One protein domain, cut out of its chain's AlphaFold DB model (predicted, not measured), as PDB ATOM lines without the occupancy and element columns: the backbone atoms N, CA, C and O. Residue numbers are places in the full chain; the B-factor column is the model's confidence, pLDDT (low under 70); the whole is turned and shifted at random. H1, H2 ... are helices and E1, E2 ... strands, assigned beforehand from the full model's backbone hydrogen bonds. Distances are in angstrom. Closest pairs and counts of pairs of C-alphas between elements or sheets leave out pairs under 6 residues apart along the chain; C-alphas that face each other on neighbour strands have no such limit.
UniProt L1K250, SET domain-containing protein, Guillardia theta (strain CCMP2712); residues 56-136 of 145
ATOM      1  N   SER A  56     168.102 120.194 172.298       96.00
ATOM      2  CA  SER A  56     167.497 120.616 171.034       96.00
ATOM      3  C   SER A  56     166.474 119.587 170.530       96.00
ATOM      4  O   SER A  56     166.638 118.376 170.685       96.00
ATOM      5  N   GLY A  57     165.383 120.073 169.938       91.75
ATOM      6  CA  GLY A  57     164.259 119.263 169.470       91.75
ATOM      7  C   GLY A  57     163.236 118.898 170.550       91.75
ATOM      8  O   GLY A  57     162.194 118.329 170.223       91.75
ATOM      9  N   THR A  58     163.476 119.240 171.821       93.06
ATOM     10  CA  THR A  58     162.525 118.968 172.910       93.06
ATOM     11  C   THR A  58     161.277 119.838 172.790       93.06
ATOM     12  O   THR A  58     161.373 121.054 172.636       93.06
ATOM     13  N   TRP A  59     160.098 119.227 172.908       92.44
ATOM     14  CA  TRP A  59     158.823 119.940 173.007       92.44
ATOM     15  C   TRP A  59     158.630 120.374 174.461       92.44
ATOM     16  O   TRP A  59     158.495 119.541 175.351       92.44
ATOM     17  N   ILE A  60     158.682 121.681 174.704       93.00
ATOM     18  CA  ILE A  60     158.780 122.262 176.048       93.00
ATOM     19  C   ILE A  60     157.395 122.570 176.610       93.00
ATOM     20  O   ILE A  60     157.076 122.210 177.742       93.00
ATOM     21  N   LEU A  61     156.581 123.274 175.824       91.88
ATOM     22  CA  LEU A  61     155.231 123.683 176.188       91.88
ATOM     23  C   LEU A  61     154.278 123.335 175.058       91.88
ATOM     24  O   LEU A  61     154.634 123.426 173.885       91.88
ATOM     25  N   ARG A  62     153.053 122.995 175.437       90.38
ATOM     26  CA  ARG A  62     151.933 122.795 174.528       90.38
ATOM     27  C   ARG A  62     150.736 123.541 175.086       90.38
ATOM     28  O   ARG A  62     150.430 123.414 176.271       90.38
ATOM     29  N   GLU A  63     150.053 124.280 174.232       88.44
ATOM     30  CA  GLU A  63     148.828 124.974 174.594       88.44
ATOM     31  C   GLU A  63     147.775 124.788 173.507       88.44
ATOM     32  O   GLU A  63     148.050 124.965 172.325       88.44
ATOM     33  N   VAL A  64     146.562 124.434 173.932       89.00
ATOM     34  CA  VAL A  64     145.365 124.470 173.091       89.00
ATOM     35  C   VAL A  64     144.572 125.690 173.523       89.00
ATOM     36  O   VAL A  64     144.204 125.807 174.693       89.00
ATOM     37  N   GLY A  65     144.355 126.611 172.593       84.38
ATOM     38  CA  GLY A  65     143.771 127.918 172.875       84.38
ATOM     39  C   GLY A  65     142.408 128.117 172.224       84.38
ATOM     40  O   GLY A  65     141.938 127.320 171.409       84.38
ATOM     41  N   LYS A  66     141.765 129.233 172.566       89.44
ATOM     42  CA  LYS A  66     140.555 129.680 171.874       89.44
ATOM     43  C   LYS A  66     140.946 130.382 170.575       89.44
ATOM     44  O   LYS A  66     141.804 131.258 170.589       89.44
ATOM     45  N   VAL A  67     140.258 130.066 169.479       90.38
ATOM     46  CA  VAL A  67     140.400 130.815 168.225       90.38
ATOM     47  C   VAL A  67     139.561 132.095 168.270       90.38
ATOM     48  O   VAL A  67     138.384 132.070 168.642       90.38
ATOM     49  N   THR A  68     140.167 133.218 167.896       91.06
ATOM     50  CA  THR A  68     139.564 134.552 167.854       91.06
ATOM     51  C   THR A  68     139.782 135.207 166.492       91.06
ATOM     52  O   THR A  68     140.701 134.858 165.750       91.06
ATOM     53  N   ASP A  69     138.941 136.194 166.187       91.88
ATOM     54  CA  ASP A  69     139.005 136.971 164.939       91.88
ATOM     55  C   ASP A  69     139.704 138.323 165.145       91.88
ATOM     56  O   ASP A  69     139.770 139.156 164.247       91.88
ATOM     57  N   SER A  70     140.181 138.583 166.363       88.19
ATOM     58  CA  SER A  70     140.826 139.837 166.736       88.19
ATOM     59  C   SER A  70     142.169 139.550 167.400       88.19
ATOM     60  O   SER A  70     142.185 138.849 168.422       88.19
ATOM     61  N   PRO A  71     143.276 140.084 166.853       88.31
ATOM     62  CA  PRO A  71     144.584 139.954 167.470       88.31
ATOM     63  C   PRO A  71     144.653 140.736 168.781       88.31
ATOM     64  O   PRO A  71     144.046 141.797 168.938       88.31
ATOM     65  N   ASN A  72     145.458 140.234 169.709       86.94
ATOM     66  CA  ASN A  72     145.935 140.978 170.865       86.94
ATOM     67  C   ASN A  72     147.407 140.611 171.146       86.94
ATOM     68  O   ASN A  72     148.001 139.786 170.455       86.94
ATOM     69  N   MET A  73     148.013 141.216 172.169       83.75
ATOM     70  CA  MET A  73     149.429 140.997 172.510       83.75
ATOM     71  C   MET A  73     149.784 139.562 172.962       83.75
ATOM     72  O   MET A  73     150.953 139.248 173.155       83.75
ATOM     73  N   HIS A  74     148.788 138.705 173.173       85.00
ATOM     74  CA  HIS A  74     148.913 137.305 173.573       85.00
ATOM     75  C   HIS A  74     148.291 136.354 172.552       85.00
ATOM     76  O   HIS A  74     148.047 135.195 172.870       85.00
ATOM     77  N   THR A  75     148.031 136.815 171.328       87.81
ATOM     78  CA  THR A  75     147.560 135.930 170.266       87.81
ATOM     79  C   THR A  75     148.653 135.570 169.279       87.81
ATOM     80  O   THR A  75     149.407 136.443 168.857       87.81
ATOM     81  N   VAL A  76     148.648 134.325 168.812       85.69
ATOM     82  CA  VAL A  76     149.455 133.872 167.673       85.69
ATOM     83  C   VAL A  76     148.554 133.753 166.443       85.69
ATOM     84  O   VAL A  76     147.467 133.189 166.528       85.69
ATOM     85  N   GLN A  77     148.954 134.311 165.300       85.31
ATOM     86  CA  GLN A  77     148.142 134.256 164.079       85.31
ATOM     87  C   GLN A  77     148.064 132.821 163.541       85.31
ATOM     88  O   GLN A  77     149.108 132.216 163.347       85.31
ATOM     89  N   LEU A  78     146.840 132.315 163.312       81.62
ATOM     90  CA  LEU A  78     146.475 131.007 162.728       81.62
ATOM     91  C   LEU A  78     146.262 131.046 161.207       81.62
ATOM     92  O   LEU A  78     146.486 130.073 160.498       81.62
ATOM     93  N   SER A  79     145.731 132.160 160.721       79.88
ATOM     94  CA  SER A  79     145.509 132.456 159.305       79.88
ATOM     95  C   SER A  79     145.306 133.964 159.157       79.88
ATOM     96  O   SER A  79     145.313 134.684 160.154       79.88
ATOM     97  N   GLU A  80     145.056 134.455 157.944       82.00
ATOM     98  CA  GLU A  80     144.835 135.884 157.684       82.00
ATOM     99  C   GLU A  80     143.798 136.534 158.622       82.00
ATOM    100  O   GLU A  80     143.979 137.676 159.031       82.00
ATOM    101  N   SER A  81     142.752 135.799 159.022       84.44
ATOM    102  CA  SER A  81     141.654 136.320 159.855       84.44
ATOM    103  C   SER A  81     141.465 135.602 161.193       84.44
ATOM    104  O   SER A  81     140.492 135.873 161.896       84.44
ATOM    105  N   LYS A  82     142.352 134.665 161.551       87.81
ATOM    106  CA  LYS A  82     142.210 133.848 162.766       87.81
ATOM    107  C   LYS A  82     143.462 133.905 163.610       87.81
ATOM    108  O   LYS A  82     144.572 133.851 163.093       87.81
ATOM    109  N   HIS A  83     143.255 133.933 164.913       89.75
ATOM    110  CA  HIS A  83     144.283 134.042 165.931       89.75
ATOM    111  C   HIS A  83     144.008 133.033 167.045       89.75
ATOM    112  O   HIS A  83     142.854 132.792 167.378       89.75
ATOM    113  N   LEU A  84     145.045 132.436 167.624       89.31
ATOM    114  CA  LEU A  84     144.942 131.607 168.817       89.31
ATOM    115  C   LEU A  84     145.261 132.456 170.040       89.31
ATOM    116  O   LEU A  84     146.352 133.014 170.127       89.31
ATOM    117  N   ASP A  85     144.329 132.544 170.981       90.25
ATOM    118  CA  ASP A  85     144.534 133.209 172.266       90.25
ATOM    119  C   ASP A  85     145.387 132.331 173.193       90.25
ATOM    120  O   ASP A  85     144.968 131.237 173.582       90.25
ATOM    121  N   CYS A  86     146.590 132.813 173.515       86.69
ATOM    122  CA  CYS A  86     147.586 132.120 174.327       86.69
ATOM    123  C   CYS A  86     147.501 132.635 175.768       86.69
ATOM    124  O   CYS A  86     148.130 133.626 176.157       86.69
ATOM    125  N   SER A  87     146.696 131.962 176.577       85.62
ATOM    126  CA  SER A  87     146.422 132.328 177.969       85.62
ATOM    127  C   SER A  87     147.327 131.612 178.979       85.62
ATOM    128  O   SER A  87     147.469 132.080 180.115       85.62
ATOM    129  N   GLY A  88     147.949 130.507 178.568       87.81
ATOM    130  CA  GLY A  88     148.826 129.663 179.367       87.81
ATOM    131  C   GLY A  88     150.249 130.199 179.488       87.81
ATOM    132  O   GLY A  88     150.528 131.379 179.281       87.81
ATOM    133  N   ASN A  89     151.181 129.325 179.879       89.06
ATOM    134  CA  ASN A  89     152.556 129.734 180.184       89.06
ATOM    135  C   ASN A  89     153.340 130.206 178.955       89.06
ATOM    136  O   ASN A  89     154.284 130.977 179.113       89.06
ATOM    137  N   ILE A  90     152.947 129.792 177.746       89.56
ATOM    138  CA  ILE A  90     153.692 130.089 176.518       89.56
ATOM    139  C   ILE A  90     153.785 131.596 176.240       89.56
ATOM    140  O   ILE A  90     154.777 132.051 175.677       89.56
ATOM    141  N   ARG A  91     152.830 132.392 176.746       89.81
ATOM    142  CA  ARG A  91     152.819 133.865 176.659       89.81
ATOM    143  C   ARG A  91     153.950 134.560 177.421       89.81
ATOM    144  O   ARG A  91     154.137 135.760 177.254       89.81
ATOM    145  N   PHE A  92     154.629 133.845 178.323       92.38
ATOM    146  CA  PHE A  92     155.787 134.348 179.068       92.38
ATOM    147  C   PHE A  92     157.115 133.985 178.384       92.38
ATOM    148  O   PHE A  92     158.181 134.265 178.926       92.38
ATOM    149  N   THR A  93     157.079 133.342 177.216       93.44
ATOM    150  CA  THR A  93     158.283 133.130 176.406       93.44
ATOM    151  C   THR A  93     158.722 134.470 175.827       93.44
ATOM    152  O   THR A  93     157.895 135.203 175.293       93.44
ATOM    153  N   SER A  94     160.002 134.811 175.962       94.00
ATOM    154  CA  SER A  94     160.513 136.123 175.548       94.00
ATOM    155  C   SER A  94     160.751 136.208 174.037       94.00
ATOM    156  O   SER A  94     160.786 135.195 173.340       94.00
ATOM    157  N   HIS A  95     160.975 137.423 173.536       91.94
ATOM    158  CA  HIS A  95     161.457 137.649 172.176       91.94
ATOM    159  C   HIS A  95     162.994 137.652 172.109       91.94
ATOM    160  O   HIS A  95     163.646 138.190 173.005       91.94
ATOM    161  N   SER A  96     163.568 137.098 171.038       93.44
ATOM    162  CA  SER A  96     164.983 137.250 170.664       93.44
ATOM    163  C   SER A  96     165.160 137.091 169.149       93.44
ATOM    164  O   SER A  96     164.505 136.240 168.554       93.44
ATOM    165  N   CYS A  97     166.081 137.852 168.544       91.62
ATOM    166  CA  CYS A  97     166.501 137.683 167.143       91.62
ATOM    167  C   CYS A  97     167.482 136.508 166.930       91.62
ATOM    168  O   CYS A  97     167.703 136.096 165.796       91.62
ATOM    169  N   ASP A  98     168.072 135.968 168.004       94.56
ATOM    170  CA  ASP A  98     168.815 134.694 168.012       94.56
ATOM    171  C   ASP A  98     168.174 133.745 169.045       94.56
ATOM    172  O   ASP A  98     168.703 133.542 170.149       94.56
ATOM    173  N   PRO A  99     166.966 133.231 168.754       96.75
ATOM    174  CA  PRO A  99     166.176 132.502 169.733       96.75
ATOM    175  C   PRO A  99     166.728 131.104 170.027       96.75
ATOM    176  O   PRO A  99     167.488 130.526 169.248       96.75
ATOM    177  N   ASN A 100     166.324 130.535 171.166       97.62
ATOM    178  CA  ASN A 100     166.575 129.128 171.515       97.62
ATOM    179  C   ASN A 100     165.352 128.220 171.359       97.62
ATOM    180  O   ASN A 100     165.491 126.994 171.381       97.62
ATOM    181  N   CYS A 101     164.189 128.806 171.077       96.44
ATOM    182  CA  CYS A 101     162.952 128.109 170.775       96.44
ATOM    183  C   CYS A 101     162.310 128.614 169.473       96.44
ATOM    184  O   CYS A 101     162.600 129.706 168.989       96.44
ATOM    185  N   ARG A 102     161.359 127.841 168.946       94.12
ATOM    186  CA  ARG A 102     160.399 128.283 167.918       94.12
ATOM    187  C   ARG A 102     158.983 127.836 168.274       94.12
ATOM    188  O   ARG A 102     158.809 126.900 169.060       94.12
ATOM    189  N   ILE A 103     157.988 128.476 167.665       91.00
ATOM    190  CA  ILE A 103     156.577 128.097 167.787       91.00
ATOM    191  C   ILE A 103     156.162 127.274 166.569       91.00
ATOM    192  O   ILE A 103     156.288 127.724 165.429       91.00
ATOM    193  N   LEU A 104     155.642 126.077 166.831       90.00
ATOM    194  CA  LEU A 104     154.912 125.272 165.860       90.00
ATOM    195  C   LEU A 104     153.418 125.468 166.082       90.00
ATOM    196  O   LEU A 104     152.959 125.440 167.225       90.00
ATOM    197  N   ILE A 105     152.668 125.626 164.999       86.50
ATOM    198  CA  ILE A 105     151.225 125.826 165.041       86.50
ATOM    199  C   ILE A 105     150.526 124.668 164.335       86.50
ATOM    200  O   ILE A 105     150.773 124.412 163.156       86.50
ATOM    201  N   ASP A 106     149.612 124.012 165.043       85.44
ATOM    202  CA  ASP A 106     148.646 123.081 164.472       85.44
ATOM    203  C   ASP A 106     147.277 123.772 164.412       85.44
ATOM    204  O   ASP A 106     146.515 123.837 165.383       85.44
ATOM    205  N   SER A 107     146.965 124.316 163.236       78.81
ATOM    206  CA  SER A 107     145.710 125.024 162.982       78.81
ATOM    207  C   SER A 107     144.481 124.116 163.051       78.81
ATOM    208  O   SER A 107     143.389 124.608 163.322       78.81
ATOM    209  N   HIS A 108     144.631 122.809 162.814       82.75
ATOM    210  CA  HIS A 108     143.513 121.865 162.868       82.75
ATOM    211  C   HIS A 108     143.082 121.613 164.308       82.75
ATOM    212  O   HIS A 108     141.887 121.555 164.598       82.75
ATOM    213  N   ASN A 109     144.056 121.511 165.212       84.50
ATOM    214  CA  ASN A 109     143.811 121.256 166.628       84.50
ATOM    215  C   ASN A 109     143.754 122.533 167.480       84.50
ATOM    216  O   ASN A 109     143.545 122.439 168.687       84.50
ATOM    217  N   SER A 110     143.882 123.720 166.865       87.50
ATOM    218  CA  SER A 110     143.955 125.009 167.578       87.50
ATOM    219  C   SER A 110     145.043 124.990 168.653       87.50
ATOM    220  O   SER A 110     144.827 125.354 169.811       87.50
ATOM    221  N   GLU A 111     146.211 124.496 168.259       88.19
ATOM    222  CA  GLU A 111     147.296 124.156 169.163       88.19
ATOM    223  C   GLU A 111     148.590 124.855 168.766       88.19
ATOM    224  O   GLU A 111     148.896 125.035 167.587       88.19
ATOM    225  N   ILE A 112     149.365 125.211 169.784       89.44
ATOM    226  CA  ILE A 112     150.723 125.716 169.658       89.44
ATOM    227  C   ILE A 112     151.673 124.916 170.532       89.44
ATOM    228  O   ILE A 112     151.349 124.520 171.656       89.44
ATOM    229  N   ILE A 113     152.871 124.705 170.006       91.31
ATOM    230  CA  ILE A 113     153.946 123.981 170.671       91.31
ATOM    231  C   ILE A 113     155.196 124.856 170.651       91.31
ATOM    232  O   ILE A 113     155.617 125.327 169.594       91.31
ATOM    233  N   LEU A 114     155.815 125.035 171.815       92.38
ATOM    234  CA  LEU A 114     157.149 125.610 171.936       92.38
ATOM    235  C   LEU A 114     158.175 124.479 171.873       92.38
ATOM    236  O   LEU A 114     158.153 123.586 172.723       92.38
ATOM    237  N   ILE A 115     159.076 124.518 170.898       94.31
ATOM    238  CA  ILE A 115     160.126 123.508 170.715       94.31
ATOM    239  C   ILE A 115     161.512 124.153 170.796       94.31
ATOM    240  O   ILE A 115     161.725 125.220 170.221       94.31
ATOM    241  N   ALA A 116     162.449 123.497 171.483       95.25
ATOM    242  CA  ALA A 116     163.857 123.889 171.508       95.25
ATOM    243  C   ALA A 116     164.494 123.702 170.120       95.25
ATOM    244  O   ALA A 116     164.321 122.652 169.498       95.25
ATOM    245  N   ILE A 117     165.250 124.689 169.641       96.31
ATOM    246  CA  ILE A 117     166.002 124.606 168.370       96.31
ATOM    247  C   ILE A 117     167.519 124.513 168.573       96.31
ATOM    248  O   ILE A 117     168.250 124.135 167.658       96.31
ATOM    249  N   LYS A 118     167.987 124.790 169.791       96.12
ATOM    250  CA  LYS A 118     169.343 124.541 170.293       96.12
ATOM    251  C   LYS A 118     169.243 123.984 171.715       96.12
ATOM    252  O   LYS A 118     168.161 124.014 172.299       96.12
ATOM    253  N   ASP A 119     170.333 123.421 172.228       97.00
ATOM    254  CA  ASP A 119     170.387 123.004 173.632       97.00
ATOM    255  C   ASP A 119     170.215 124.239 174.530       97.00
ATOM    256  O   ASP A 119     170.750 125.304 174.220       97.00
ATOM    257  N   ILE A 120     169.440 124.096 175.606       97.38
ATOM    258  CA  ILE A 120     169.121 125.163 176.559       97.38
ATOM    259  C   ILE A 120     169.655 124.749 177.923       97.38
ATOM    260  O   ILE A 120     169.287 123.695 178.458       97.38
ATOM    261  N   GLU A 121     170.509 125.581 178.500       97.56
ATOM    262  CA  GLU A 121     171.124 125.304 179.793       97.56
ATOM    263  C   GLU A 121     170.175 125.637 180.961       97.56
ATOM    264  O   GLU A 121     169.251 126.450 180.824       97.56
ATOM    265  N   PRO A 122     170.363 125.029 182.150       95.88
ATOM    266  CA  PRO A 122     169.627 125.431 183.342       95.88
ATOM    267  C   PRO A 122     169.741 126.943 183.588       95.88
ATOM    268  O   PRO A 122     170.821 127.522 183.482       95.88
ATOM    269  N   SER A 123     168.625 127.570 183.958       96.00
ATOM    270  CA  SER A 123     168.469 129.016 184.170       96.00
ATOM    271  C   SER A 123     168.609 129.895 182.920       96.00
ATOM    272  O   SER A 123     168.557 131.119 183.030       96.00
ATOM    273  N   GLU A 124     168.726 129.317 181.724       97.12
ATOM    274  CA  GLU A 124     168.673 130.083 180.480       97.12
ATOM    275  C   GLU A 124     167.232 130.519 180.161       97.12
ATOM    276  O   GLU A 124     166.276 129.762 180.355       97.12
ATOM    277  N   CYS A 125     167.063 131.754 179.678       96.75
ATOM    278  CA  CYS A 125     165.764 132.311 179.300       96.75
ATOM    279  C   CYS A 125     165.256 131.678 178.000       96.75
ATOM    280  O   CYS A 125     165.989 131.605 177.015       96.75
ATOM    281  N   LEU A 126     163.986 131.276 177.966       97.12
ATOM    282  CA  LEU A 126     163.358 130.774 176.749       97.12
ATOM    283  C   LEU A 126     162.897 131.943 175.885       97.12
ATOM    284  O   LEU A 126     162.170 132.832 176.346       97.12
ATOM    285  N   SER A 127     163.277 131.907 174.610       96.38
ATOM    286  CA  SER A 127     162.933 132.942 173.644       96.38
ATOM    287  C   SER A 127     162.625 132.384 172.260       96.38
ATOM    288  O   SER A 127     163.214 131.389 171.843       96.38
ATOM    289  N   PHE A 128     161.713 133.039 171.544       94.56
ATOM    290  CA  PHE A 128     161.435 132.791 170.130       94.56
ATOM    291  C   PHE A 128     161.382 134.115 169.361       94.56
ATOM    292  O   PHE A 128     161.222 135.187 169.950       94.56
ATOM    293  N   ASP A 129     161.524 134.061 168.042       91.56
ATOM    294  CA  ASP A 129     161.344 135.245 167.210       91.56
ATOM    295  C   ASP A 129     159.843 135.473 166.958       91.56
ATOM    296  O   ASP A 129     159.164 134.618 166.390       91.56
ATOM    297  N   TYR A 130     159.323 136.626 167.395       87.38
ATOM    298  CA  TYR A 130     157.899 136.974 167.327       87.38
ATOM    299  C   TYR A 130     157.421 137.200 165.893       87.38
ATOM    300  O   TYR A 130     156.218 137.159 165.639       87.38
ATOM    301  N   GLU A 131     158.348 137.429 164.965       81.94
ATOM    302  CA  GLU A 131     158.049 137.577 163.544       81.94
ATOM    303  C   GLU A 131     157.973 136.222 162.828       81.94
ATOM    304  O   GLU A 131     157.556 136.157 161.672       81.94
ATOM    305  N   THR A 132     158.335 135.126 163.506       75.94
ATOM    306  CA  THR A 132     158.413 133.798 162.893       75.94
ATOM    307  C   THR A 132     157.522 132.783 163.599       75.94
ATOM    308  O   THR A 132     157.605 132.555 164.807       75.94
ATOM    309  N   THR A 133     156.676 132.118 162.819       76.50
ATOM    310  CA  THR A 133     155.918 130.946 163.256       76.50
ATOM    311  C   THR A 133     155.924 129.889 162.159       76.50
ATOM    312  O   THR A 133     155.871 130.209 160.969       76.50
ATOM    313  N   GLU A 134     156.020 128.616 162.545       72.62
ATOM    314  CA  GLU A 134     155.995 127.503 161.594       72.62
ATOM    315  C   GLU A 134     154.651 126.772 161.622       72.62
ATOM    316  O   GLU A 134     154.123 126.424 162.680       72.62
ATOM    317  N   TRP A 135     154.120 126.497 160.431       70.75
ATOM    318  CA  TRP A 135     152.870 125.770 160.232       70.75
ATOM    319  C   TRP A 135     153.117 124.267 160.171       70.75
ATOM    320  O   TRP A 135     153.780 123.775 159.256       70.75
ATOM    321  N   VAL A 136     152.517 123.516 161.094       64.50
ATOM    322  CA  VAL A 136     152.403 122.063 160.968       64.50
ATOM    323  C   VAL A 136     151.104 121.761 160.232       64.50
ATOM    324  O   VAL A 136     150.018 121.754 160.807       64.50
TER     325      VAL A 136
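Overview. This is residues 56 to 136 of the 145 residues of the protein "SET domain-containing protein" of Guillardia theta (strain CCMP2712) (UniProt L1K250). What does the model look like at first sight? Two small three-stranded sheets stand one after the other along the longest axis, and E1 of the first runs on into E2 of the second at 66 degrees. The short helix H1 grazes the sheet E1 E6 E5, and a long stretch with no named element, residues 117 to 136, folds back until its residues 134 to 135 lie beside E5. What is it made of? The printed part has 81 residues, under half of them in named elements, in the order E1 E2 E3 E4 H1 E5 E6; the class is mostly strand, and the sheets, E1 - E6 - E5 and E2 - E4 - E3, are antiparallel. How large is it? It is compact, with a radius of gyration of the C-alphas of 12.2 A, yet elongated, spanning 37 by 21 by 19 A.

Along the chain. Where do the first strands run? E1, residues 59 to 64, begins at C-alpha 59 (158.823, 119.940, 173.007) and is 14.2 A long; E2, residues 66 to 68, measures 6.4 A. E3, residues 75 to 79, measures 11.7 A, and E4, residues 82 to 85, measures 9.8 A. What follows? H1, residues 89 to 92, is 5.7 A long and begins at C-alpha 89 (152.556, 129.734, 180.184). E5, residues 101 to 106, measures 16.4 A, and E6, residues 111 to 116, measures 16.7 A and ends at C-alpha 116 (163.857, 123.889, 171.508).

Arrangement. How is the sheet with E1 joined? E1 and the inner strand E6 are antiparallel at 167 degrees, with N 63 and O 112 2.9 A apart, within hydrogen-bond range. E5 and E6 form a hairpin at 155 degrees, with N 106 and O 111 at 2.8 A. How is the other sheet joined? E2 and the inner strand E4 are antiparallel at 138 degrees, with N 68 and O 83 at 2.8 A. E3 and E4 form a hairpin at 153 degrees, with N 84 and O 76 at 2.8 A. How near do the two sheets come? E1 and E2 meet only through their link, and the closest C-alphas of E3 and E5, those of Leu 78 and Ile 105, are 7.4 A apart. Where is H1? It only grazes the sheet E1 E6 E5, with its residues 89 to 91; the closest C-alphas of H1 and E1, those of Ile 90 and Leu 61, are 6.6 A apart. H1 is too short for any O i to N i+4 pair, and its one O i to N i+3 pair is within range.

Size, cuts and confidence. How far does it reach? The two C-alphas farthest apart, those of Ser 81 and Pro 122, are 38.1 A from each other. Are there cuts or long links? The printed part has no cut, and no link between named elements is long. Where is confidence low? The mean pLDDT of the printed part is 89.3, and residue 136 alone is under 70.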